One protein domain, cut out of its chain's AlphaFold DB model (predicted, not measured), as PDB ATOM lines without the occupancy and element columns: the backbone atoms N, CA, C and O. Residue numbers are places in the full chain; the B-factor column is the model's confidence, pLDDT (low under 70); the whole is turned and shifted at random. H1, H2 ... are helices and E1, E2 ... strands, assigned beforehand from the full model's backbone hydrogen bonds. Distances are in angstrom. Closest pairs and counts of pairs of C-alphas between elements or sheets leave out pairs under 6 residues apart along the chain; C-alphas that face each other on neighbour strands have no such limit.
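This is residues 570 to 694 of the 864 residues of the protein "tRNA-5-taurinomethyluridine 2-sulfurtransferase" of Eimeria acervulina (UniProt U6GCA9). A small, strongly twisted sheet of four strands makes one end of the domain, and from it the long helix H2 runs out as an arm, continuing directly from the last strand, E4. H3 and H4 form a helical hairpin that stands across this arm, both about perpendicular to H2, with H4 packing on H2 by its residues 682 to 686, while the short helix H1 packs beside the E2 edge of the sheet and the long loop of residues 588 to 606 passes over one sheet face. The printed part has 125 residues, with four named strands and four named helices in the order E1, E2, H1, E3, E4, H2, H3, H4. The sheet runs E2, E1, E4, E3 and is mixed, with E1 and E4 parallel and the other neighbours antiparallel; the class is mixed, helices and strands. The whole is compact, with a radius of gyration of the C-alphas of 15.3 A, and spans 52 by 26 by 23 A, the arm making much of the length.

E1 covers residues 573 to 577, 13.5 A long, and begins with C-alpha 573 at (240.657, 175.234, 157.713). E2 covers residues 583 to 587 and is 11.6 A long. H1 holds residues 607 to 612 and is 8.9 A long. E3, residues 627 to 633, measures 17.9 A, and E4, residues 638 to 643, measures 17.0 A. H2, residues 644 to 660, is the longest helix at 24.6 A, from C-alpha 644 at (237.630, 193.471, 145.217) to C-alpha 660 at (217.885, 207.979, 143.274). H3 holds residues 670 to 676 and is 10.0 A long. H4, residues 681 to 693, is 17.9 A long and ends with C-alpha 693 at (232.816, 197.694, 158.686).

E1 and E2 form a hairpin, antiparallel, with N 575 and O 585 within hydrogen-bond range at 2.8 A. On its other side E1 is parallel to E4, their directions at 33 degrees, with N 576 and O 639 2.8 A apart. E3 and E4 form a second hairpin, antiparallel, with N 630 and O 640 2.8 A apart. E2 and E3 are the edge strands. From edge to edge the strands' lines turn by 80 degrees. H1 only grazes the sheet, with its residues 607 to 612; the closest C-alphas of H1 and E2 are those of Leu 609 and Val 584, 4.9 A apart. H2 only grazes the sheet with residues 644 to 647, and H4 only grazes it with residues 685 to 693. H4 touches H2 with its residues 682 to 686 alone, about perpendicular at 81 degrees, and their closest C-alphas are those of Arg 682 and Ala 650, 4.5 A apart. H3 and H4 form a helical hairpin and touch at a shallow tilt of 24 degrees, opposite ways, the closest C-alphas being those of Ala 676 and Ala 683 at 5.8 A. H2 and H3 only just touch, with 3 pairs of C-alphas within 8 A, the closest those of Val 654 and Leu 673 at 7.3 A. H3 is not on the sheet, and H1 is apart from H2, H3 and H4. Each O i to N i+4 pair is within hydrogen-bond range in H2, H3 and H4, and 1 of 2 is in H1.

The C-alphas farthest apart are those of Glu 570 and Arg 662, 52.9 A. The printed part has no cut. The links from E2 to H1, 19 residues, and from H1 to E3, 14 residues, are long. The mean pLDDT of the printed part is 85.5, and residues 659 to 671 are under 70.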
ATOM      1  N   GLU A 570     250.783 174.684 161.715       88.38
ATOM      2  CA  GLU A 570     249.683 174.822 160.759       88.38
ATOM      3  C   GLU A 570     248.408 174.181 161.335       88.38
ATOM      4  O   GLU A 570     248.453 173.109 161.935       88.38
ATOM      5  N   LYS A 571     247.257 174.831 161.134       88.44
ATOM      6  CA  LYS A 571     245.923 174.298 161.443       88.44
ATOM      7  C   LYS A 571     245.006 174.562 160.257       88.44
ATOM      8  O   LYS A 571     244.444 175.653 160.114       88.44
ATOM      9  N   GLU A 572     244.905 173.578 159.370       93.31
ATOM     10  CA  GLU A 572     244.175 173.728 158.113       93.31
ATOM     11  C   GLU A 572     242.673 173.954 158.342       93.31
ATOM     12  O   GLU A 572     242.064 173.303 159.192       93.31
ATOM     13  N   GLY A 573     242.074 174.882 157.594       94.00
ATOM     14  CA  GLY A 573     240.657 175.234 157.713       94.00
ATOM     15  C   GLY A 573     240.040 175.729 156.402       94.00
ATOM     16  O   GLY A 573     240.772 176.075 155.464       94.00
ATOM     17  N   PRO A 574     238.699 175.715 156.284       96.06
ATOM     18  CA  PRO A 574     237.996 176.128 155.073       96.06
ATOM     19  C   PRO A 574     238.051 177.645 154.837       96.06
ATOM     20  O   PRO A 574     238.020 178.453 155.766       96.06
ATOM     21  N   ILE A 575     238.078 178.030 153.560       96.50
ATOM     22  CA  ILE A 575     237.879 179.412 153.112       96.50
ATOM     23  C   ILE A 575     236.516 179.510 152.426       96.50
ATOM     24  O   ILE A 575     236.275 178.827 151.427       96.50
ATOM     25  N   PHE A 576     235.656 180.390 152.931       95.50
ATOM     26  CA  PHE A 576     234.318 180.653 152.413       95.50
ATOM     27  C   PHE A 576     234.238 181.994 151.686       95.50
ATOM     28  O   PHE A 576     234.829 182.996 152.093       95.50
ATOM     29  N   HIS A 577     233.465 182.017 150.608       94.75
ATOM     30  CA  HIS A 577     233.107 183.229 149.894       94.75
ATOM     31  C   HIS A 577     232.043 184.010 150.669       94.75
ATOM     32  O   HIS A 577     231.015 183.461 151.066       94.75
ATOM     33  N   PHE A 578     232.262 185.308 150.837       93.44
ATOM     34  CA  PHE A 578     231.331 186.217 151.490       93.44
ATOM     35  C   PHE A 578     230.523 187.027 150.456       93.44
ATOM     36  O   PHE A 578     231.116 187.575 149.529       93.44
ATOM     37  N   PRO A 579     229.187 187.148 150.596       90.38
ATOM     38  CA  PRO A 579     228.360 186.670 151.703       90.38
ATOM     39  C   PRO A 579     227.718 185.301 151.415       90.38
ATOM     40  O   PRO A 579     226.855 184.868 152.163       90.38
ATOM     41  N   SER A 580     228.077 184.634 150.310       88.56
ATOM     42  CA  SER A 580     227.327 183.464 149.826       88.56
ATOM     43  C   SER A 580     227.521 182.185 150.646       88.56
ATOM     44  O   SER A 580     226.802 181.223 150.406       88.56
ATOM     45  N   GLY A 581     228.540 182.117 151.507       89.56
ATOM     46  CA  GLY A 581     228.874 180.924 152.294       89.56
ATOM     47  C   GLY A 581     229.472 179.772 151.477       89.56
ATOM     48  O   GLY A 581     229.686 178.685 152.000       89.56
ATOM     49  N   ALA A 582     229.774 179.978 150.191       90.44
ATOM     50  CA  ALA A 582     230.291 178.909 149.341       90.44
ATOM     51  C   ALA A 582     231.751 178.597 149.690       90.44
ATOM     52  O   ALA A 582     232.574 179.508 149.769       90.44
ATOM     53  N   LEU A 583     232.098 177.318 149.843       93.88
ATOM     54  CA  LEU A 583     233.494 176.905 149.991       93.88
ATOM     55  C   LEU A 583     234.271 177.273 148.720       93.88
ATOM     56  O   LEU A 583     233.873 176.884 147.625       93.88
ATOM     57  N   VAL A 584     235.380 177.998 148.865       93.06
ATOM     58  CA  VAL A 584     236.215 178.475 147.746       93.06
ATOM     59  C   VAL A 584     237.696 178.148 147.887       93.06
ATOM     60  O   VAL A 584     238.447 178.351 146.939       93.06
ATOM     61  N   GLY A 585     238.139 177.612 149.023       95.00
ATOM     62  CA  GLY A 585     239.537 177.237 149.219       95.00
ATOM     63  C   GLY A 585     239.824 176.707 150.616       95.00
ATOM     64  O   GLY A 585     238.901 176.399 151.374       95.00
ATOM     65  N   ARG A 586     241.113 176.616 150.956       94.81
ATOM     66  CA  ARG A 586     241.592 176.200 152.282       94.81
ATOM     67  C   ARG A 586     242.812 177.006 152.708       94.81
ATOM     68  O   ARG A 586     243.662 177.336 151.887       94.81
ATOM     69  N   HIS A 587     242.905 177.315 153.996       94.44
ATOM     70  CA  HIS A 587     244.038 178.020 154.587       94.44
ATOM     71  C   HIS A 587     244.850 177.099 155.492       94.44
ATOM     72  O   HIS A 587     244.327 176.120 156.004       94.44
ATOM     73  N   LYS A 588     246.103 177.465 155.776       90.31
ATOM     74  CA  LYS A 588     247.017 176.710 156.658       90.31
ATOM     75  C   LYS A 588     247.000 177.150 158.129       90.31
ATOM     76  O   LYS A 588     247.696 176.572 158.952       90.31
ATOM     77  N   GLY A 589     246.218 178.168 158.478       90.75
ATOM     78  CA  GLY A 589     246.012 178.604 159.863       90.75
ATOM     79  C   GLY A 589     245.448 180.018 159.922       90.75
ATOM     80  O   GLY A 589     245.889 180.881 159.165       90.75
ATOM     81  N   LEU A 590     244.485 180.268 160.813       90.94
ATOM     82  CA  LEU A 590     243.828 181.578 160.927       90.94
ATOM     83  C   LEU A 590     244.782 182.698 161.365       90.94
ATOM     84  O   LEU A 590     244.607 183.842 160.951       90.94
ATOM     85  N   TRP A 591     245.813 182.375 162.151       88.62
ATOM     86  CA  TRP A 591     246.823 183.332 162.623       88.62
ATOM     87  C   TRP A 591     247.672 183.952 161.506       88.62
ATOM     88  O   TRP A 591     248.318 184.973 161.726       88.62
ATOM     89  N   ALA A 592     247.647 183.394 160.294       87.94
ATOM     90  CA  ALA A 592     248.296 183.993 159.130       87.94
ATOM     91  C   ALA A 592     247.444 185.088 158.447       87.94
ATOM     92  O   ALA A 592     247.896 185.689 157.467       87.94
ATOM     93  N   PHE A 593     246.224 185.340 158.943       90.50
ATOM     94  CA  PHE A 593     245.253 186.240 158.324       90.50
ATOM     95  C   PHE A 593     244.657 187.252 159.305       90.50
ATOM     96  O   PHE A 593     244.384 186.975 160.476       90.50
ATOM     97  N   THR A 594     244.387 188.443 158.779       90.94
ATOM     98  CA  THR A 594     243.646 189.520 159.450       90.94
ATOM     99  C   THR A 594     242.551 190.033 158.521       90.94
ATOM    100  O   THR A 594     242.740 190.025 157.305       90.94
ATOM    101  N   ALA A 595     241.437 190.520 159.075       90.69
ATOM    102  CA  ALA A 595     240.465 191.322 158.330       90.69
ATOM    103  C   ALA A 595     241.153 192.421 157.490       90.69
ATOM    104  O   ALA A 595     242.139 193.032 157.907       90.69
ATOM    105  N   GLY A 596     240.688 192.601 156.255       89.00
ATOM    106  CA  GLY A 596     241.239 193.549 155.285       89.00
ATOM    107  C   GLY A 596     242.472 193.053 154.514       89.00
ATOM    108  O   GLY A 596     242.819 193.640 153.485       89.00
ATOM    109  N   GLN A 597     243.120 191.961 154.940       90.25
ATOM    110  CA  GLN A 597     244.305 191.415 154.269       90.25
ATOM    111  C   GLN A 597     243.996 190.979 152.837       90.25
ATOM    112  O   GLN A 597     243.071 190.206 152.613       90.25
ATOM    113  N   GLN A 598     244.823 191.408 151.879       90.00
ATOM    114  CA  GLN A 598     244.716 190.972 150.478       90.00
ATOM    115  C   GLN A 598     245.852 190.046 150.045       90.00
ATOM    116  O   GLN A 598     245.677 189.083 149.294       90.00
ATOM    117  N   LYS A 599     247.065 190.349 150.515       85.62
ATOM    118  CA  LYS A 599     248.263 189.606 150.141       85.62
ATOM    119  C   LYS A 599     248.172 188.172 150.671       85.62
ATOM    120  O   LYS A 599     247.880 187.953 151.844       85.62
ATOM    121  N   GLY A 600     248.459 187.211 149.794       86.50
ATOM    122  CA  GLY A 600     248.476 185.788 150.133       86.50
ATOM    123  C   GLY A 600     247.108 185.101 150.136       86.50
ATOM    124  O   GLY A 600     247.075 183.904 150.376       86.50
ATOM    125  N   VAL A 601     246.007 185.806 149.836       91.38
ATOM    126  CA  VAL A 601     244.656 185.212 149.807       91.38
ATOM    127  C   VAL A 601     244.392 184.456 148.504       91.38
ATOM    128  O   VAL A 601     244.076 183.274 148.534       91.38
ATOM    129  N   LEU A 602     244.568 185.115 147.351       92.19
ATOM    130  CA  LEU A 602     244.258 184.542 146.031       92.19
ATOM    131  C   LEU A 602     244.923 183.170 145.762       92.19
ATOM    132  O   LEU A 602     244.235 182.294 145.245       92.19
ATOM    133  N   PRO A 603     246.202 182.921 146.129       93.19
ATOM    134  CA  PRO A 603     246.840 181.615 145.919       93.19
ATOM    135  C   PRO A 603     246.211 180.442 146.688       93.19
ATOM    136  O   PRO A 603     246.560 179.298 146.413       93.19
ATOM    137  N   LEU A 604     245.339 180.711 147.662       92.81
ATOM    138  CA  LEU A 604     244.680 179.702 148.498       92.81
ATOM    139  C   LEU A 604     243.298 179.299 147.970       92.81
ATOM    140  O   LEU A 604     242.666 178.391 148.514       92.81
ATOM    141  N   LEU A 605     242.810 179.996 146.943       94.31
ATOM    142  CA  LEU A 605     241.494 179.766 146.363       94.31
ATOM    143  C   LEU A 605     241.579 178.690 145.278       94.31
ATOM    144  O   LEU A 605     242.466 178.724 144.426       94.31
ATOM    145  N   ASP A 606     240.633 177.752 145.284       93.44
ATOM    146  CA  ASP A 606     240.496 176.729 144.249       93.44
ATOM    147  C   ASP A 606     239.621 177.269 143.099       93.44
ATOM    148  O   ASP A 606     238.418 177.510 143.287       93.44
ATOM    149  N   PRO A 607     240.162 177.406 141.873       92.19
ATOM    150  CA  PRO A 607     239.396 177.878 140.725       92.19
ATOM    151  C   PRO A 607     238.183 177.017 140.353       92.19
ATOM    152  O   PRO A 607     237.260 177.496 139.691       92.19
ATOM    153  N   ARG A 608     238.170 175.729 140.708       91.75
ATOM    154  CA  ARG A 608     237.026 174.834 140.475       91.75
ATOM    155  C   ARG A 608     235.883 175.158 141.428       91.75
ATOM    156  O   ARG A 608     234.739 175.225 140.989       91.75
ATOM    157  N   LEU A 609     236.201 175.409 142.695       90.31
ATOM    158  CA  LEU A 609     235.222 175.796 143.706       90.31
ATOM    159  C   LEU A 609     234.674 177.202 143.443       90.31
ATOM    160  O   LEU A 609     233.462 177.399 143.427       90.31
ATOM    161  N   CYS A 610     235.548 178.152 143.097       89.75
ATOM    162  CA  CYS A 610     235.140 179.519 142.761       89.75
ATOM    163  C   CYS A 610     234.169 179.563 141.571       89.75
ATOM    164  O   CYS A 610     233.203 180.315 141.598       89.75
ATOM    165  N   ARG A 611     234.353 178.705 140.556       88.75
ATOM    166  CA  ARG A 611     233.433 178.614 139.405       88.75
ATOM    167  C   ARG A 611     232.025 178.136 139.757       88.75
ATOM    168  O   ARG A 611     231.100 178.394 138.994       88.75
ATOM    169  N   ARG A 612     231.863 177.434 140.880       86.38
ATOM    170  CA  ARG A 612     230.560 176.976 141.388       86.38
ATOM    171  C   ARG A 612     229.902 178.002 142.309       86.38
ATOM    172  O   ARG A 612     228.718 177.869 142.607       86.38
ATOM    173  N   CYS A 613     230.654 179.004 142.761       87.06
ATOM    174  CA  CYS A 613     230.130 180.081 143.581       87.06
ATOM    175  C   CYS A 613     229.241 181.005 142.740       87.06
ATOM    176  O   CYS A 613     229.543 181.306 141.587       87.06
ATOM    177  N   LYS A 614     228.147 181.476 143.335       87.62
ATOM    178  CA  LYS A 614     227.318 182.547 142.785       87.62
ATOM    179  C   LYS A 614     227.670 183.838 143.519       87.62
ATOM    180  O   LYS A 614     227.159 184.084 144.610       87.62
ATOM    181  N   GLY A 615     228.553 184.626 142.916       86.31
ATOM    182  CA  GLY A 615     229.008 185.906 143.443       86.31
ATOM    183  C   GLY A 615     227.938 186.998 143.402       86.31
ATOM    184  O   GLY A 615     226.814 186.808 142.908       86.31
ATOM    185  N   ALA A 616     228.304 188.174 143.903       84.81
ATOM    186  CA  ALA A 616     227.430 189.343 143.980       84.81
ATOM    187  C   ALA A 616     227.007 189.867 142.597       84.81
ATOM    188  O   ALA A 616     225.917 190.414 142.458       84.81
ATOM    189  N   THR A 617     227.813 189.646 141.557       83.62
ATOM    190  CA  THR A 617     227.505 190.027 140.166       83.62
ATOM    191  C   THR A 617     226.592 189.028 139.439       83.62
ATOM    192  O   THR A 617     226.295 189.206 138.262       83.62
ATOM    193  N   GLY A 618     226.132 187.968 140.114       80.12
ATOM    194  CA  GLY A 618     225.219 186.963 139.555       80.12
ATOM    195  C   GLY A 618     225.913 185.715 139.000       80.12
ATOM    196  O   GLY A 618     225.328 184.630 139.065       80.12
ATOM    197  N   GLY A 619     227.157 185.852 138.532       84.38
ATOM    198  CA  GLY A 619     228.024 184.771 138.046       84.38
ATOM    199  C   GLY A 619     229.137 184.384 139.032       84.38
ATOM    200  O   GLY A 619     229.137 184.855 140.171       84.38
ATOM    201  N   PRO A 620     230.083 183.515 138.632       87.25
ATOM    202  CA  PRO A 620     231.219 183.170 139.475       87.25
ATOM    203  C   PRO A 620     232.152 184.371 139.683       87.25
ATOM    204  O   PRO A 620     232.400 185.122 138.737       87.25
ATOM    205  N   PRO A 621     232.702 184.545 140.896       87.94
ATOM    206  CA  PRO A 621     233.614 185.636 141.191       87.94
ATOM    207  C   PRO A 621     234.923 185.494 140.405       87.94
ATOM    208  O   PRO A 621     235.450 184.394 140.196       87.94
ATOM    209  N   THR A 622     235.466 186.625 139.959       83.75
ATOM    210  CA  THR A 622     236.676 186.661 139.132       83.75
ATOM    211  C   THR A 622     237.935 186.345 139.937       83.75
ATOM    212  O   THR A 622     238.138 186.854 141.040       83.75
ATOM    213  N   LEU A 623     238.846 185.581 139.335       85.25
ATOM    214  CA  LEU A 623     240.168 185.280 139.903       85.25
ATOM    215  C   LEU A 623     241.292 186.144 139.309       85.25
ATOM    216  O   LEU A 623     242.457 185.963 139.648       85.25
ATOM    217  N   SER A 624     240.957 187.079 138.417       79.88
ATOM    218  CA  SER A 624     241.890 188.037 137.808       79.88
ATOM    219  C   SER A 624     242.235 189.216 138.724       79.88
ATOM    220  O   SER A 624     243.204 189.927 138.459       79.88
ATOM    221  N   GLY A 625     241.447 189.441 139.780       83.44
ATOM    222  CA  GLY A 625     241.589 190.562 140.706       83.44
ATOM    223  C   GLY A 625     242.035 190.156 142.117       83.44
ATOM    224  O   GLY A 625     242.066 188.971 142.453       83.44
ATOM    225  N   PRO A 626     242.382 191.138 142.968       90.75
ATOM    226  CA  PRO A 626     242.706 190.886 144.365       90.75
ATOM    227  C   PRO A 626     241.469 190.459 145.165       90.75
ATOM    228  O   PRO A 626     240.347 190.886 144.892       90.75
ATOM    229  N   TRP A 627     241.712 189.649 146.191       93.94
ATOM    230  CA  TRP A 627     240.724 189.181 147.160       93.94
ATOM    231  C   TRP A 627     241.108 189.671 148.546       93.94
ATOM    232  O   TRP A 627     242.298 189.714 148.846       93.94
ATOM    233  N   SER A 628     240.129 190.032 149.371       93.31
ATOM    234  CA  SER A 628     240.333 190.467 150.756       93.31
ATOM    235  C   SER A 628     239.692 189.515 151.751       93.31
ATOM    236  O   SER A 628     238.600 189.002 151.522       93.31
ATOM    237  N   VAL A 629     240.355 189.341 152.892       94.88
ATOM    238  CA  VAL A 629     239.761 188.733 154.083       94.88
ATOM    239  C   VAL A 629     238.698 189.670 154.646       94.88
ATOM    240  O   VAL A 629     238.959 190.849 154.882       94.88
ATOM    241  N   VAL A 630     237.506 189.135 154.876       93.69
ATOM    242  CA  VAL A 630     236.370 189.840 155.480       93.69
ATOM    243  C   VAL A 630     236.344 189.624 156.988       93.69
ATOM    244  O   VAL A 630     236.091 190.558 157.739       93.69
ATOM    245  N   GLY A 631     236.655 188.409 157.437       93.00
ATOM    246  CA  GLY A 631     236.666 188.069 158.852       93.00
ATOM    247  C   GLY A 631     237.032 186.611 159.099       93.00
ATOM    248  O   GLY A 631     237.305 185.851 158.166       93.00
ATOM    249  N   LYS A 632     237.068 186.245 160.379       92.88
ATOM    250  CA  LYS A 632     237.463 184.925 160.877       92.88
ATOM    251  C   LYS A 632     236.389 184.415 161.833       92.88
ATOM    252  O   LYS A 632     235.846 185.207 162.594       92.88
ATOM    253  N   VAL A 633     236.139 183.109 161.818       92.69
ATOM    254  CA  VAL A 633     235.318 182.416 162.823       92.69
ATOM    255  C   VAL A 633     236.200 181.346 163.473       92.69
ATOM    256  O   VAL A 633     236.370 180.266 162.894       92.69
ATOM    257  N   PRO A 634     236.849 181.657 164.613       89.88
ATOM    258  CA  PRO A 634     237.832 180.771 165.238       89.88
ATOM    259  C   PRO A 634     237.271 179.404 165.633       89.88
ATOM    260  O   PRO A 634     237.959 178.398 165.456       89.88
ATOM    261  N   GLU A 635     236.021 179.347 166.099       88.56
ATOM    262  CA  GLU A 635     235.369 178.116 166.564       88.56
ATOM    263  C   GLU A 635     235.199 177.101 165.428       88.56
ATOM    264  O   GLU A 635     235.409 175.907 165.617       88.56
ATOM    265  N   ALA A 636     234.900 177.590 164.221       88.19
ATOM    266  CA  ALA A 636     234.781 176.783 163.008       88.19
ATOM    267  C   ALA A 636     236.108 176.639 162.237       88.19
ATOM    268  O   ALA A 636     236.139 176.027 161.170       88.19
ATOM    269  N   ASN A 637     237.201 177.235 162.735       92.94
ATOM    270  CA  ASN A 637     238.465 177.399 162.013       92.94
ATOM    271  C   ASN A 637     238.261 177.925 160.576       92.94
ATOM    272  O   ASN A 637     238.877 177.419 159.642       92.94
ATOM    273  N   ALA A 638     237.348 178.883 160.393       93.69
ATOM    274  CA  ALA A 638     236.870 179.306 159.081       93.69
ATOM    275  C   ALA A 638     237.304 180.736 158.734       93.69
ATOM    276  O   ALA A 638     237.266 181.644 159.573       93.69
ATOM    277  N   LEU A 639     237.675 180.945 157.469       95.50
ATOM    278  CA  LEU A 639     238.083 182.241 156.928       95.50
ATOM    279  C   LEU A 639     237.088 182.718 155.869       95.50
ATOM    280  O   LEU A 639     236.785 181.982 154.935       95.50
ATOM    281  N   PHE A 640     236.639 183.969 155.959       96.25
ATOM    282  CA  PHE A 640     235.753 184.572 154.962       96.25
ATOM    283  C   PHE A 640     236.509 185.529 154.054       96.25
ATOM    284  O   PHE A 640     237.273 186.371 154.532       96.25
ATOM    285  N   VAL A 641     236.276 185.431 152.746       96.50
ATOM    286  CA  VAL A 641     236.935 186.256 151.727       96.50
ATOM    287  C   VAL A 641     235.946 186.764 150.685       96.50
ATOM    288  O   VAL A 641     234.937 186.124 150.403       96.50
ATOM    289  N   VAL A 642     236.261 187.902 150.076       95.50
ATOM    290  CA  VAL A 642     235.479 188.498 148.984       95.50
ATOM    291  C   VAL A 642     236.418 189.093 147.938       95.50
ATOM    292  O   VAL A 642     237.522 189.541 148.268       95.50
ATOM    293  N   SER A 643     236.012 189.093 146.668       94.75
ATOM    294  CA  SER A 643     236.801 189.734 145.615       94.75
ATOM    295  C   SER A 643     236.644 191.259 145.654       94.75
ATOM    296  O   SER A 643     235.576 191.796 145.949       94.75
ATOM    297  N   LYS A 644     237.704 192.001 145.306       91.56
ATOM    298  CA  LYS A 644     237.630 193.471 145.217       91.56
ATOM    299  C   LYS A 644     236.724 193.970 144.100       91.56
ATOM    300  O   LYS A 644     236.284 195.112 144.143       91.56
ATOM    301  N   GLU A 645     236.480 193.153 143.085       91.81
ATOM    302  CA  GLU A 645     235.521 193.486 142.037       91.81
ATOM    303  C   GLU A 645     234.096 193.507 142.591       91.81
ATOM    304  O   GLU A 645     233.375 194.481 142.391       91.81
ATOM    305  N   GLU A 646     233.731 192.497 143.379       94.25
ATOM    306  CA  GLU A 646     232.426 192.434 144.033       94.25
ATOM    307  C   GLU A 646     232.250 193.523 145.090       94.25
ATOM    308  O   GLU A 646     231.181 194.124 145.159       94.25
ATOM    309  N   GLU A 647     233.294 193.838 145.866       92.56
ATOM    310  CA  GLU A 647     233.249 194.983 146.785       92.56
ATOM    311  C   GLU A 647     232.968 196.297 146.043       92.56
ATOM    312  O   GLU A 647     232.110 197.066 146.471       92.56
ATOM    313  N   ARG A 648     233.627 196.544 144.901       91.44
ATOM    314  CA  ARG A 648     233.362 197.745 144.092       91.44
ATOM    315  C   ARG A 648     231.945 197.757 143.529       91.44
ATOM    316  O   ARG A 648     231.309 198.805 143.556       91.44
ATOM    317  N   ALA A 649     231.451 196.617 143.051       91.56
ATOM    318  CA  ALA A 649     230.087 196.501 142.540       91.56
ATOM    319  C   ALA A 649     229.038 196.748 143.642       91.56
ATOM    320  O   ALA A 649     228.000 197.361 143.390       91.56
ATOM    321  N   ALA A 650     229.316 196.302 144.869       91.38
ATOM    322  CA  ALA A 650     228.496 196.575 146.045       91.38
ATOM    323  C   ALA A 650     228.515 198.068 146.420       91.38
ATOM    324  O   ALA A 650     227.461 198.657 146.654       91.38
ATOM    325  N   GLU A 651     229.686 198.709 146.423       89.12
ATOM    326  CA  GLU A 651     229.803 200.152 146.668       89.12
ATOM    327  C   GLU A 651     229.113 200.997 145.592       89.12
ATOM    328  O   GLU A 651     228.458 201.986 145.913       89.12
ATOM    329  N   GLU A 652     229.243 200.625 144.320       88.62
ATOM    330  CA  GLU A 652     228.567 201.300 143.212       88.62
ATOM    331  C   GLU A 652     227.046 201.190 143.344       88.62
ATOM    332  O   GLU A 652     226.359 202.201 143.241       88.62
ATOM    333  N   CYS A 653     226.529 200.006 143.688       87.50
ATOM    334  CA  CYS A 653     225.108 199.798 143.967       87.50
ATOM    335  C   CYS A 653     224.594 200.748 145.062       87.50
ATOM    336  O   CYS A 653     223.558 201.387 144.894       87.50
ATOM    337  N   VAL A 654     225.352 200.912 146.150       84.88
ATOM    338  CA  VAL A 654     225.014 201.862 147.220       84.88
ATOM    339  C   VAL A 654     225.016 203.309 146.725       84.88
ATOM    340  O   VAL A 654     224.132 204.074 147.105       84.88
ATOM    341  N   ARG A 655     225.984 203.703 145.888       84.38
ATOM    342  CA  ARG A 655     226.037 205.063 145.324       84.38
ATOM    343  C   ARG A 655     224.834 205.348 144.425       84.38
ATOM    344  O   ARG A 655     224.265 206.426 144.540       84.38
ATOM    345  N   THR A 656     224.419 204.389 143.600       84.25
ATOM    346  CA  THR A 656     223.229 204.526 142.745       84.25
ATOM    347  C   THR A 656     221.951 204.658 143.573       84.25
ATOM    348  O   THR A 656     221.166 205.577 143.362       84.25
ATOM    349  N   LEU A 657     221.784 203.812 144.597       80.25
ATOM    350  CA  LEU A 657     220.648 203.912 145.521       80.25
ATOM    351  C   LEU A 657     220.608 205.266 146.245       80.25
ATOM    352  O   LEU A 657     219.531 205.772 146.550       80.25
ATOM    353  N   ALA A 658     221.772 205.864 146.512       70.69
ATOM    354  CA  ALA A 658     221.863 207.184 147.121       70.69
ATOM    355  C   ALA A 658     221.529 208.329 146.150       70.69
ATOM    356  O   ALA A 658     220.988 209.341 146.582       70.69
ATOM    357  N   SER A 659     221.825 208.199 144.851       67.81
ATOM    358  CA  SER A 659     221.478 209.223 143.854       67.81
ATOM    359  C   SER A 659     219.993 209.243 143.490       67.81
ATOM    360  O   SER A 659     219.476 210.292 143.107       67.81
ATOM    361  N   ASP A 660     219.305 208.109 143.626       60.31
ATOM    362  CA  ASP A 660     217.885 207.979 143.274       60.31
ATOM    363  C   ASP A 660     216.953 208.651 144.301       60.31
ATOM    364  O   ASP A 660     215.825 209.038 143.984       60.31
ATOM    365  N   VAL A 661     217.432 208.865 145.527       59.41
ATOM    366  CA  VAL A 661     216.718 209.590 146.579       59.41
ATOM    367  C   VAL A 661     217.194 211.047 146.551       59.41
ATOM    368  O   VAL A 661     218.322 211.353 146.924       59.41
ATOM    369  N   ARG A 662     216.333 211.985 146.130       47.12
ATOM    370  CA  ARG A 662     216.650 213.430 145.983       47.12
ATOM    371  C   ARG A 662     217.024 214.168 147.286       47.12
ATOM    372  O   ARG A 662     217.154 215.388 147.268       47.12
ATOM    373  N   ASP A 663     217.213 213.458 148.394       42.59
ATOM    374  CA  ASP A 663     217.501 214.004 149.720       42.59
ATOM    375  C   ASP A 663     218.907 213.571 150.172       42.59
ATOM    376  O   ASP A 663     219.117 212.581 150.880       42.59
ATOM    377  N   SER A 664     219.909 214.346 149.753       42.56
ATOM    378  CA  SER A 664     221.350 214.065 149.874       42.56
ATOM    379  C   SER A 664     221.910 214.015 151.308       42.56
ATOM    380  O   SER A 664     223.122 213.930 151.494       42.56
ATOM    381  N   ARG A 665     221.054 214.039 152.339       39.41
ATOM    382  CA  ARG A 665     221.443 213.912 153.757       39.41
ATOM    383  C   ARG A 665     220.905 212.655 154.454       39.41
ATOM    384  O   ARG A 665     221.254 212.436 155.612       39.41
ATOM    385  N   LYS A 666     220.083 211.830 153.786       38.31
ATOM    386  CA  LYS A 666     219.406 210.656 154.389       38.31
ATOM    387  C   LYS A 666     219.645 209.316 153.674       38.31
ATOM    388  O   LYS A 666     219.129 208.289 154.087       38.31
ATOM    389  N   CYS A 667     220.502 209.257 152.657       34.38
ATOM    390  CA  CYS A 667     220.834 207.985 151.982       34.38
ATOM    391  C   CYS A 667     221.821 207.085 152.735       34.38
ATOM    392  O   CYS A 667     222.257 206.057 152.216       34.38
ATOM    393  N   HIS A 668     222.193 207.454 153.958       41.81
ATOM    394  CA  HIS A 668     222.944 206.566 154.840       41.81
ATOM    395  C   HIS A 668     222.031 205.551 155.550       41.81
ATOM    396  O   HIS A 668     222.543 204.633 156.191       41.81
ATOM    397  N   ASP A 669     220.710 205.684 155.392       48.16
ATOM    398  CA  ASP A 669     219.714 204.935 156.144       48.16
ATOM    399  C   ASP A 669     219.565 203.488 155.633       48.16
ATOM    400  O   ASP A 669     219.288 203.217 154.460       48.16
ATOM    401  N   GLY A 670     219.718 202.546 156.568       60.84
ATOM    402  CA  GLY A 670     219.554 201.101 156.387       60.84
ATOM    403  C   GLY A 670     218.293 200.622 155.645       60.84
ATOM    404  O   GLY A 670     218.443 199.685 154.867       60.84
ATOM    405  N   PRO A 671     217.095 201.241 155.749       68.56
ATOM    406  CA  PRO A 671     215.861 200.657 155.211       68.56
ATOM    407  C   PRO A 671     215.845 200.475 153.688       68.56
ATOM    408  O   PRO A 671     215.354 199.463 153.192       68.56
ATOM    409  N   HIS A 672     216.396 201.427 152.927       72.81
ATOM    410  CA  HIS A 672     216.434 201.334 151.461       72.81
ATOM    411  C   HIS A 672     217.443 200.290 150.985       72.81
ATOM    412  O   HIS A 672     217.155 199.514 150.072       72.81
ATOM    413  N   LEU A 673     218.608 200.234 151.634       79.69
ATOM    414  CA  LEU A 673     219.611 199.216 151.350       79.69
ATOM    415  C   LEU A 673     219.123 197.821 151.770       79.69
ATOM    416  O   LEU A 673     219.343 196.859 151.043       79.69
ATOM    417  N   GLU A 674     218.417 197.711 152.894       82.38
ATOM    418  CA  GLU A 674     217.766 196.483 153.363       82.38
ATOM    419  C   GLU A 674     216.667 196.010 152.410       82.38
ATOM    420  O   GLU A 674     216.577 194.817 152.124       82.38
ATOM    421  N   ALA A 675     215.854 196.927 151.878       83.12
ATOM    422  CA  ALA A 675     214.852 196.605 150.870       83.12
ATOM    423  C   ALA A 675     215.508 196.103 149.574       83.12
ATOM    424  O   ALA A 675     215.147 195.032 149.085       83.12
ATOM    425  N   ALA A 676     216.518 196.816 149.063       85.00
ATOM    426  CA  ALA A 676     217.259 196.418 147.866       85.00
ATOM    427  C   ALA A 676     218.008 195.087 148.054       85.00
ATOM    428  O   ALA A 676     218.075 194.275 147.131       85.00
ATOM    429  N   ALA A 677     218.521 194.816 149.259       86.62
ATOM    430  CA  ALA A 677     219.218 193.577 149.598       86.62
ATOM    431  C   ALA A 677     218.338 192.319 149.507       86.62
ATOM    432  O   ALA A 677     218.879 191.214 149.451       86.62
ATOM    433  N   LYS A 678     217.004 192.455 149.479       87.44
ATOM    434  CA  LYS A 678     216.088 191.322 149.263       87.44
ATOM    435  C   LYS A 678     216.100 190.827 147.816       87.44
ATOM    436  O   LYS A 678     215.784 189.665 147.577       87.44
ATOM    437  N   THR A 679     216.453 191.687 146.860       87.81
ATOM    438  CA  THR A 679     216.344 191.400 145.421       87.81
ATOM    439  C   THR A 679     217.673 191.499 144.670       87.81
ATOM    440  O   THR A 679     217.882 190.744 143.724       87.81
ATOM    441  N   ASP A 680     218.593 192.383 145.078       89.56
ATOM    442  CA  ASP A 680     219.914 192.559 144.458       89.56
ATOM    443  C   ASP A 680     221.029 192.006 145.365       89.56
ATOM    444  O   ASP A 680     221.213 192.425 146.511       89.56
ATOM    445  N   ARG A 681     221.831 191.076 144.831       90.31
ATOM    446  CA  ARG A 681     222.967 190.473 145.547       90.31
ATOM    447  C   ARG A 681     224.090 191.465 145.846       90.31
ATOM    448  O   ARG A 681     224.795 191.285 146.837       90.31
ATOM    449  N   ARG A 682     224.264 192.508 145.030       92.88
ATOM    450  CA  ARG A 682     225.232 193.589 145.281       92.88
ATOM    451  C   ARG A 682     224.795 194.426 146.474       92.88
ATOM    452  O   ARG A 682     225.618 194.689 147.348       92.88
ATOM    453  N   ALA A 683     223.505 194.758 146.556       89.62
ATOM    454  CA  ALA A 683     222.924 195.431 147.716       89.62
ATOM    455  C   ALA A 683     223.018 194.555 148.976       89.62
ATOM    456  O   ALA A 683     223.360 195.051 150.048       89.62
ATOM    457  N   HIS A 684     222.808 193.241 148.843       91.12
ATOM    458  CA  HIS A 684     222.986 192.291 149.943       91.12
ATOM    459  C   HIS A 684     224.432 192.237 150.454       91.12
ATOM    460  O   HIS A 684     224.667 192.366 151.657       91.12
ATOM    461  N   LEU A 685     225.412 192.104 149.550       92.81
ATOM    462  CA  LEU A 685     226.832 192.170 149.904       92.81
ATOM    463  C   LEU A 685     227.167 193.513 150.566       92.81
ATOM    464  O   LEU A 685     227.823 193.527 151.604       92.81
ATOM    465  N   ALA A 686     226.687 194.633 150.019       90.62
ATOM    466  CA  ALA A 686     226.918 195.960 150.580       90.62
ATOM    467  C   ALA A 686     226.374 196.104 152.008       90.62
ATOM    468  O   ALA A 686     227.072 196.627 152.878       90.62
ATOM    469  N   LEU A 687     225.154 195.620 152.264       89.12
ATOM    470  CA  LEU A 687     224.537 195.637 153.589       89.12
ATOM    471  C   LEU A 687     225.383 194.856 154.601       89.12
ATOM    472  O   LEU A 687     225.730 195.382 155.657       89.12
ATOM    473  N   LYS A 688     225.763 193.623 154.249       90.81
ATOM    474  CA  LYS A 688     226.559 192.743 155.114       90.81
ATOM    475  C   LYS A 688     227.969 193.299 155.354       90.81
ATOM    476  O   LYS A 688     228.456 193.270 156.480       90.81
ATOM    477  N   LEU A 689     228.610 193.880 154.334       91.25
ATOM    478  CA  LEU A 689     229.895 194.572 154.497       91.25
ATOM    479  C   LEU A 689     229.772 195.805 155.395       91.25
ATOM    480  O   LEU A 689     230.647 196.018 156.227       91.25
ATOM    481  N   ARG A 690     228.705 196.604 155.276       87.69
ATOM    482  CA  ARG A 690     228.477 197.746 156.174       87.69
ATOM    483  C   ARG A 690     228.312 197.292 157.622       87.69
ATOM    484  O   ARG A 690     229.001 197.823 158.481       87.69
ATOM    485  N   GLN A 691     227.511 196.256 157.881       85.50
ATOM    486  CA  GLN A 691     227.357 195.686 159.229       85.50
ATOM    487  C   GLN A 691     228.700 195.288 159.864       85.50
ATOM    488  O   GLN A 691     228.885 195.490 161.061       85.50
ATOM    489  N   LEU A 692     229.648 194.782 159.068       88.19
ATOM    490  CA  LEU A 692     230.990 194.412 159.530       88.19
ATOM    491  C   LEU A 692     231.958 195.591 159.690       88.19
ATOM    492  O   LEU A 692     232.865 195.519 160.514       88.19
ATOM    493  N   ARG A 693     231.810 196.634 158.865       90.25
ATOM    494  CA  ARG A 693     232.816 197.694 158.686       90.25
ATOM    495  C   ARG A 693     232.457 199.016 159.352       90.25
ATOM    496  O   ARG A 693     233.338 199.842 159.532       90.25
ATOM    497  N   THR A 694     231.188 199.245 159.688       86.19
ATOM    498  CA  THR A 694     230.748 200.493 160.337       86.19
ATOM    499  C   THR A 694     230.386 200.302 161.802       86.19
ATOM    500  O   THR A 694     230.320 201.284 162.526       86.19
TER     501      THR A 694